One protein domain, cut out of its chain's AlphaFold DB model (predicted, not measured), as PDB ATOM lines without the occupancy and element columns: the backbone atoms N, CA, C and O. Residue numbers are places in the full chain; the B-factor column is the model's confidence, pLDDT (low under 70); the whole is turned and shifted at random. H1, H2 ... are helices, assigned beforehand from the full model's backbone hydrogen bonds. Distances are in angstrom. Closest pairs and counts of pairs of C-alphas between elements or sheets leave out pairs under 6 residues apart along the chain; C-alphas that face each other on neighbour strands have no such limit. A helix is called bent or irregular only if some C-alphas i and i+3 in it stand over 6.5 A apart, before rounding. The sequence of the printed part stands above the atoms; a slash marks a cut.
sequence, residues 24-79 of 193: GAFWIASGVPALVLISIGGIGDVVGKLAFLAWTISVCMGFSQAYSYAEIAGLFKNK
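Overview. This is residues 24 to 79 of the 193 residues of the protein "Amino acid permease" of Sediminimonas qiaohouensis (UniProt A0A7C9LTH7). A long helix, H2, is bent sharply so that its two arms, H2a and H2b, fold back as an open U, with the bend at residues 47 and 48. H1 extends the shorter arm, H2a, nearly in line with it, while H2b makes the other, longer limb; the space between the limbs is empty away from the bend. The printed part has 56 residues with two named helices, H1 then H2, and no named strand; its class is all helix. It is only just loose, close to extended, with a radius of gyration of the C-alphas of 14.8 A, and spans 45 by 21 by 13 A.

Along the chain. H2, residues 32 to 75, was assigned as one helix by its hydrogen bonds but is bent: C-alphas 46 and 49 are 9.6 A apart. H2b, residues 49 to 75, is 41.9 A long and ends at C-alpha 75, (221.378, 114.050, 109.088). H2a, residues 32 to 46, is 22.1 A long. Both arms are irregular: C-alphas 38 and 41 are 7.0 A apart in H2a, and C-alphas 49 and 52 are 7.2 A apart in H2b. H1, residues 24 to 30, begins at C-alpha 24, (214.308, 133.298, 104.421).

Arrangement. H2b and H2a are close but not clearly touching; their closest C-alphas, those of Ala 51 and Gly 44, are 6.3 A apart. They run opposite ways at a shallow tilt of 29 degrees. H1 and H2a meet only through their link, and H1 and H2b are apart. In H1 every O i to N i+4 pair is within hydrogen-bond range; in H2a 7 of 11 are, in H2b 21 of 23.

Size, cuts and confidence. The C-alphas farthest apart, those of Lys 49 and Asn 78, are 46.3 A apart. Residues 24 to 39, 45 to 50 and 56 to 79 stand free. The printed part has no cut, and the link from H1 to H2 is tight. Mean pLDDT of the printed part is 76.6; residues 41 to 45, 69 and 72 to 79 are under 70.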
ATOM      1  N   GLY A  24     213.052 132.798 104.987       83.56
ATOM      2  CA  GLY A  24     214.308 133.298 104.421       83.56
ATOM      3  C   GLY A  24     214.964 132.265 103.506       83.56
ATOM      4  O   GLY A  24     215.369 132.593 102.393       83.56
ATOM      5  N   ALA A  25     214.978 130.998 103.925       83.31
ATOM      6  CA  ALA A  25     215.483 129.902 103.101       83.31
ATOM      7  C   ALA A  25     214.666 129.713 101.809       83.31
ATOM      8  O   ALA A  25     215.248 129.540 100.739       83.31
ATOM      9  N   PHE A  26     213.335 129.802 101.889       85.62
ATOM     10  CA  PHE A  26     212.447 129.727 100.727       85.62
ATOM     11  C   PHE A  26     212.727 130.848  99.721       85.62
ATOM     12  O   PHE A  26     212.880 130.575  98.533       85.62
ATOM     13  N   TRP A  27     212.856 132.095 100.183       87.06
ATOM     14  CA  TRP A  27     213.133 133.225  99.293       87.06
ATOM     15  C   TRP A  27     214.508 133.130  98.629       87.06
ATOM     16  O   TRP A  27     214.620 133.391  97.433       87.06
ATOM     17  N   ILE A  28     215.534 132.671  99.347       84.81
ATOM     18  CA  ILE A  28     216.859 132.433  98.756       84.81
ATOM     19  C   ILE A  28     216.785 131.316  97.702       84.81
ATOM     20  O   ILE A  28     217.311 131.469  96.600       84.81
ATOM     21  N   ALA A  29     216.082 130.218  97.998       85.31
ATOM     22  CA  ALA A  29     215.892 129.118  97.051       85.31
ATOM     23  C   ALA A  29     215.060 129.528  95.822       85.31
ATOM     24  O   ALA A  29     215.309 129.045  94.716       85.31
ATOM     25  N   SER A  30     214.113 130.458  95.983       86.81
ATOM     26  CA  SER A  30     213.258 130.963  94.898       86.81
ATOM     27  C   SER A  30     214.017 131.738  93.812       86.81
ATOM     28  O   SER A  30     213.497 131.916  92.713       86.81
ATOM     29  N   GLY A  31     215.269 132.133  94.069       79.94
ATOM     30  CA  GLY A  31     216.146 132.707  93.048       79.94
ATOM     31  C   GLY A  31     216.569 131.702  91.968       79.94
ATOM     32  O   GLY A  31     216.865 132.098  90.844       79.94
ATOM     33  N   VAL A  32     216.553 130.395  92.258       82.69
ATOM     34  CA  VAL A  32     216.967 129.351  91.303       82.69
ATOM     35  C   VAL A  32     216.044 129.284  90.070       82.69
ATOM     36  O   VAL A  32     216.563 129.262  88.955       82.69
ATOM     37  N   PRO A  33     214.704 129.351  90.204       80.44
ATOM     38  CA  PRO A  33     213.796 129.552  89.071       80.44
ATOM     39  C   PRO A  33     214.108 130.756  88.163       80.44
ATOM     40  O   PRO A  33     213.768 130.726  86.984       80.44
ATOM     41  N   ALA A  34     214.774 131.808  88.647       79.06
ATOM     42  CA  ALA A  34     215.164 132.925  87.782       79.06
ATOM     43  C   ALA A  34     216.293 132.535  86.808       79.06
ATOM     44  O   ALA A  34     216.285 132.953  85.651       79.06
ATOM     45  N   LEU A  35     217.219 131.663  87.229       73.75
ATOM     46  CA  LEU A  35     218.271 131.106  86.360       73.75
ATOM     47  C   LEU A  35     217.691 130.233  85.240       73.75
ATOM     48  O   LEU A  35     218.281 130.077  84.177       73.75
ATOM     49  N   VAL A  36     216.516 129.673  85.483       77.88
ATOM     50  CA  VAL A  36     215.776 128.832  84.548       77.88
ATOM     51  C   VAL A  36     215.109 129.685  83.452       77.88
ATOM     52  O   VAL A  36     215.081 129.282  82.291       77.88
ATOM     53  N   LEU A  37     214.675 130.912  83.765       78.38
ATOM     54  CA  LEU A  37     214.174 131.876  82.767       78.38
ATOM     55  C   LEU A  37     215.246 132.281  81.749       78.38
ATOM     56  O   LEU A  37     214.934 132.500  80.581       78.38
ATOM     57  N   ILE A  38     216.508 132.322  82.177       76.69
ATOM     58  CA  ILE A  38     217.648 132.628  81.310       76.69
ATOM     59  C   ILE A  38     217.815 131.575  80.195       76.69
ATOM     60  O   ILE A  38     218.198 131.924  79.080       76.69
ATOM     61  N   SER A  39     217.501 130.301  80.454       72.81
ATOM     62  CA  SER A  39     217.684 129.208  79.485       72.81
ATOM     63  C   SER A  39     216.425 128.838  78.689       72.81
ATOM     64  O   SER A  39     216.530 128.110  77.699       72.81
ATOM     65  N   ILE A  40     215.247 129.365  79.055       73.94
ATOM     66  CA  ILE A  40     213.967 129.087  78.373       73.94
ATOM     67  C   ILE A  40     214.009 129.433  76.883       73.94
ATOM     68  O   ILE A  40     213.508 128.654  76.072       73.94
ATOM     69  N   GLY A  41     214.635 130.555  76.513       69.88
ATOM     70  CA  GLY A  41     214.719 130.992  75.115       69.88
ATOM     71  C   GLY A  41     215.488 130.012  74.226       69.88
ATOM     72  O   GLY A  41     215.008 129.647  73.158       69.88
ATOM     73  N   GLY A  42     216.641 129.519  74.693       66.62
ATOM     74  CA  GLY A  42     217.472 128.582  73.927       66.62
ATOM     75  C   GLY A  42     216.871 127.177  73.830       66.62
ATOM     76  O   GLY A  42     216.929 126.545  72.781       66.62
ATOM     77  N   ILE A  43     216.242 126.685  74.904       65.94
ATOM     78  CA  ILE A  43     215.581 125.368  74.890       65.94
ATOM     79  C   ILE A  43     214.306 125.410  74.038       65.94
ATOM     80  O   ILE A  43     213.988 124.428  73.365       65.94
ATOM     81  N   GLY A  44     213.585 126.534  74.042       66.88
ATOM     82  CA  GLY A  44     212.396 126.734  73.213       66.88
ATOM     83  C   GLY A  44     212.694 126.654  71.714       66.88
ATOM     84  O   GLY A  44     211.906 126.057  70.982       66.88
ATOM     85  N   ASP A  45     213.844 127.174  71.286       68.38
ATOM     86  CA  ASP A  45     214.288 127.135  69.887       68.38
ATOM     87  C   ASP A  45     214.695 125.716  69.439       68.38
ATOM     88  O   ASP A  45     214.321 125.261  68.361       68.38
ATOM     89  N   VAL A  46     215.379 124.956  70.307       74.56
ATOM     90  CA  VAL A  46     215.881 123.606  69.976       74.56
ATOM     91  C   VAL A  46     214.813 122.510  70.121       74.56
ATOM     92  O   VAL A  46     214.779 121.568  69.332       74.56
ATOM     93  N   VAL A  47     213.947 122.590  71.138       75.38
ATOM     94  CA  VAL A  47     212.973 121.527  71.476       75.38
ATOM     95  C   VAL A  47     211.575 121.816  70.901       75.38
ATOM     96  O   VAL A  47     210.766 120.900  70.716       75.38
ATOM     97  N   GLY A  48     211.268 123.079  70.589       75.56
ATOM     98  CA  GLY A  48     210.005 123.484  69.974       75.56
ATOM     99  C   GLY A  48     208.772 123.073  70.790       75.56
ATOM    100  O   GLY A  48     208.727 123.199  72.013       75.56
ATOM    101  N   LYS A  49     207.742 122.538  70.118       74.31
ATOM    102  CA  LYS A  49     206.451 122.161  70.739       74.31
ATOM    103  C   LYS A  49     206.562 121.077  71.826       74.31
ATOM    104  O   LYS A  49     205.652 120.948  72.639       74.31
ATOM    105  N   LEU A  50     207.660 120.315  71.861       76.94
ATOM    106  CA  LEU A  50     207.913 119.264  72.857       76.94
ATOM    107  C   LEU A  50     208.497 119.798  74.175       76.94
ATOM    108  O   LEU A  50     208.638 119.028  75.127       76.94
ATOM    109  N   ALA A  51     208.803 121.099  74.261       76.00
ATOM    110  CA  ALA A  51     209.428 121.695  75.438       76.00
ATOM    111  C   ALA A  51     208.644 121.387  76.725       76.00
ATOM    112  O   ALA A  51     209.232 120.957  77.711       76.00
ATOM    113  N   PHE A  52     207.313 121.477  76.710       79.12
ATOM    114  CA  PHE A  52     206.493 121.223  77.900       79.12
ATOM    115  C   PHE A  52     206.744 119.845  78.554       79.12
ATOM    116  O   PHE A  52     206.798 119.738  79.782       79.12
ATOM    117  N   LEU A  53     206.955 118.792  77.755       82.06
ATOM    118  CA  LEU A  53     207.237 117.449  78.275       82.06
ATOM    119  C   LEU A  53     208.641 117.352  78.877       82.06
ATOM    120  O   LEU A  53     208.794 116.828  79.980       82.06
ATOM    121  N   ALA A  54     209.651 117.900  78.198       80.44
ATOM    122  CA  ALA A  54     211.024 117.922  78.702       80.44
ATOM    123  C   ALA A  54     211.124 118.668  80.044       80.44
ATOM    124  O   ALA A  54     211.790 118.213  80.975       80.44
ATOM    125  N   TRP A  55     210.391 119.772  80.167       81.69
ATOM    126  CA  TRP A  55     210.298 120.557  81.392       81.69
ATOM    127  C   TRP A  55     209.609 119.805  82.523       81.69
ATOM    128  O   TRP A  55     210.126 119.765  83.637       81.69
ATOM    129  N   THR A  56     208.484 119.152  82.233       84.69
ATOM    130  CA  THR A  56     207.757 118.358  83.231       84.69
ATOM    131  C   THR A  56     208.630 117.222  83.769       84.69
ATOM    132  O   THR A  56     208.729 117.038  84.981       84.69
ATOM    133  N   ILE A  57     209.338 116.506  82.889       88.12
ATOM    134  CA  ILE A  57     210.266 115.436  83.286       88.12
ATOM    135  C   ILE A  57     211.420 116.002  84.126       88.12
ATOM    136  O   ILE A  57     211.748 115.440  85.172       88.12
ATOM    137  N   SER A  58     211.999 117.134  83.718       83.94
ATOM    138  CA  SER A  58     213.078 117.801  84.456       83.94
ATOM    139  C   SER A  58     212.651 118.208  85.870       83.94
ATOM    140  O   SER A  58     213.366 117.922  86.833       83.94
ATOM    141  N   VAL A  59     211.458 118.792  86.023       86.69
ATOM    142  CA  VAL A  59     210.902 119.165  87.333       86.69
ATOM    143  C   VAL A  59     210.686 117.928  88.205       86.69
ATOM    144  O   VAL A  59     211.073 117.943  89.371       86.69
ATOM    145  N   CYS A  60     210.148 116.835  87.658       88.19
ATOM    146  CA  CYS A  60     209.968 115.584  88.401       88.19
ATOM    147  C   CYS A  60     211.301 114.988  88.886       88.19
ATOM    148  O   CYS A  60     211.401 114.527  90.030       88.19
ATOM    149  N   MET A  61     212.340 115.025  88.046       86.75
ATOM    150  CA  MET A  61     213.684 114.582  88.428       86.75
ATOM    151  C   MET A  61     214.285 115.475  89.524       86.75
ATOM    152  O   MET A  61     214.771 114.960  90.531       86.75
ATOM    153  N   GLY A  62     214.199 116.802  89.377       84.94
ATOM    154  CA  GLY A  62     214.706 117.760  90.367       84.94
ATOM    155  C   GLY A  62     213.963 117.693  91.705       84.94
ATOM    156  O   GLY A  62     214.582 117.754  92.765       84.94
ATOM    157  N   PHE A  63     212.648 117.482  91.670       86.19
ATOM    158  CA  PHE A  63     211.821 117.286  92.861       86.19
ATOM    159  C   PHE A  63     212.212 116.019  93.626       86.19
ATOM    160  O   PHE A  63     212.399 116.056  94.841       86.19
ATOM    161  N   SER A  64     212.437 114.915  92.911       85.56
ATOM    162  CA  SER A  64     212.927 113.669  93.513       85.56
ATOM    163  C   SER A  64     214.314 113.854  94.144       85.56
ATOM    164  O   SER A  64     214.580 113.369  95.245       85.56
ATOM    165  N   GLN A  65     215.195 114.612  93.485       81.50
ATOM    166  CA  GLN A  65     216.518 114.946  94.009       81.50
ATOM    167  C   GLN A  65     216.441 115.836  95.265       81.50
ATOM    168  O   GLN A  65     217.244 115.663  96.184       81.50
ATOM    169  N   ALA A  66     215.467 116.746  95.337       83.38
ATOM    170  CA  ALA A  66     215.271 117.634  96.480       83.38
ATOM    171  C   ALA A  66     214.925 116.871  97.771       83.38
ATOM    172  O   ALA A  66     215.473 117.207  98.821       83.38
ATOM    173  N   TYR A  67     214.103 115.815  97.707       80.56
ATOM    174  CA  TYR A  67     213.823 114.963  98.875       80.56
ATOM    175  C   TYR A  67     215.076 114.265  99.400       80.56
ATOM    176  O   TYR A  67     215.358 114.318 100.595       80.56
ATOM    177  N   SER A  68     215.877 113.680  98.508       78.62
ATOM    178  CA  SER A  68     217.138 113.036  98.891       78.62
ATOM    179  C   SER A  68     218.111 114.024  99.542       78.62
ATOM    180  O   SER A  68     218.770 113.696 100.527       78.62
ATOM    181  N   TYR A  69     218.181 115.260  99.036       68.56
ATOM    182  CA  TYR A  69     218.982 116.309  99.669       68.56
ATOM    183  C   TYR A  69     218.427 116.754 101.022       68.56
ATOM    184  O   TYR A  69     219.219 117.019 101.926       68.56
ATOM    185  N   ALA A  70     217.104 116.826 101.181       76.44
ATOM    186  CA  ALA A  70     216.471 117.186 102.447       76.44
ATOM    187  C   ALA A  70     216.784 116.163 103.553       76.44
ATOM    188  O   ALA A  70     217.120 116.560 104.670       76.44
ATOM    189  N   GLU A  71     216.776 114.868 103.229       74.88
ATOM    190  CA  GLU A  71     217.147 113.788 104.157       74.88
ATOM    191  C   GLU A  71     218.614 113.898 104.609       74.88
ATOM    192  O   GLU A  71     218.924 113.849 105.802       74.88
ATOM    193  N   ILE A  72     219.535 114.140 103.669       67.25
ATOM    194  CA  ILE A  72     220.966 114.283 103.981       67.25
ATOM    195  C   ILE A  72     221.241 115.570 104.780       67.25
ATOM    196  O   ILE A  72     222.031 115.555 105.729       67.25
ATOM    197  N   ALA A  73     220.561 116.675 104.456       67.62
ATOM    198  CA  ALA A  73     220.639 117.921 105.221       67.62
ATOM    199  C   ALA A  73     220.069 117.768 106.648       67.62
ATOM    200  O   ALA A  73     220.551 118.413 107.584       67.62
ATOM    201  N   GLY A  74     219.089 116.879 106.841       61.44
ATOM    202  CA  GLY A  74     218.551 116.513 108.154       61.44
ATOM    203  C   GLY A  74     219.534 115.721 109.025       61.44
ATOM    204  O   GLY A  74     219.553 115.912 110.245       61.44
ATOM    205  N   LEU A  75     220.381 114.890 108.409       64.44
ATOM    206  CA  LEU A  75     221.378 114.050 109.088       64.44
ATOM    207  C   LEU A  75     222.620 114.827 109.569       64.44
ATOM    208  O   LEU A  75     223.220 114.455 110.576       64.44
ATOM    209  N   PHE A  76     222.991 115.933 108.913       59.53
ATOM    210  CA  PHE A  76     224.183 116.733 109.249       59.53
ATOM    211  C   PHE A  76     223.855 118.163 109.728       59.53
ATOM    212  O   PHE A  76     224.475 119.133 109.296       59.53
ATOM    213  N   LYS A  77     222.938 118.310 110.697       55.66
ATOM    214  CA  LYS A  77     222.486 119.613 111.253       55.66
ATOM    215  C   LYS A  77     223.573 120.544 111.819       55.66
ATOM    216  O   LYS A  77     223.287 121.725 112.031       55.66
ATOM    217  N   ASN A  78     224.778 120.026 112.077       54.88
ATOM    218  CA  ASN A  78     225.897 120.753 112.686       54.88
ATOM    219  C   ASN A  78     226.931 121.279 111.672       54.88
ATOM    220  O   ASN A  78     227.908 121.897 112.090       54.88
ATOM    221  N   LYS A  79     226.761 121.049 110.359       54.84
ATOM    222  CA  LYS A  79     227.675 121.577 109.330       54.84
ATOM    223  C   LYS A  79     226.907 122.293 108.224       54.84
ATOM    224  O   LYS A  79     226.076 121.694 107.557       54.84
TER     225      LYS A  79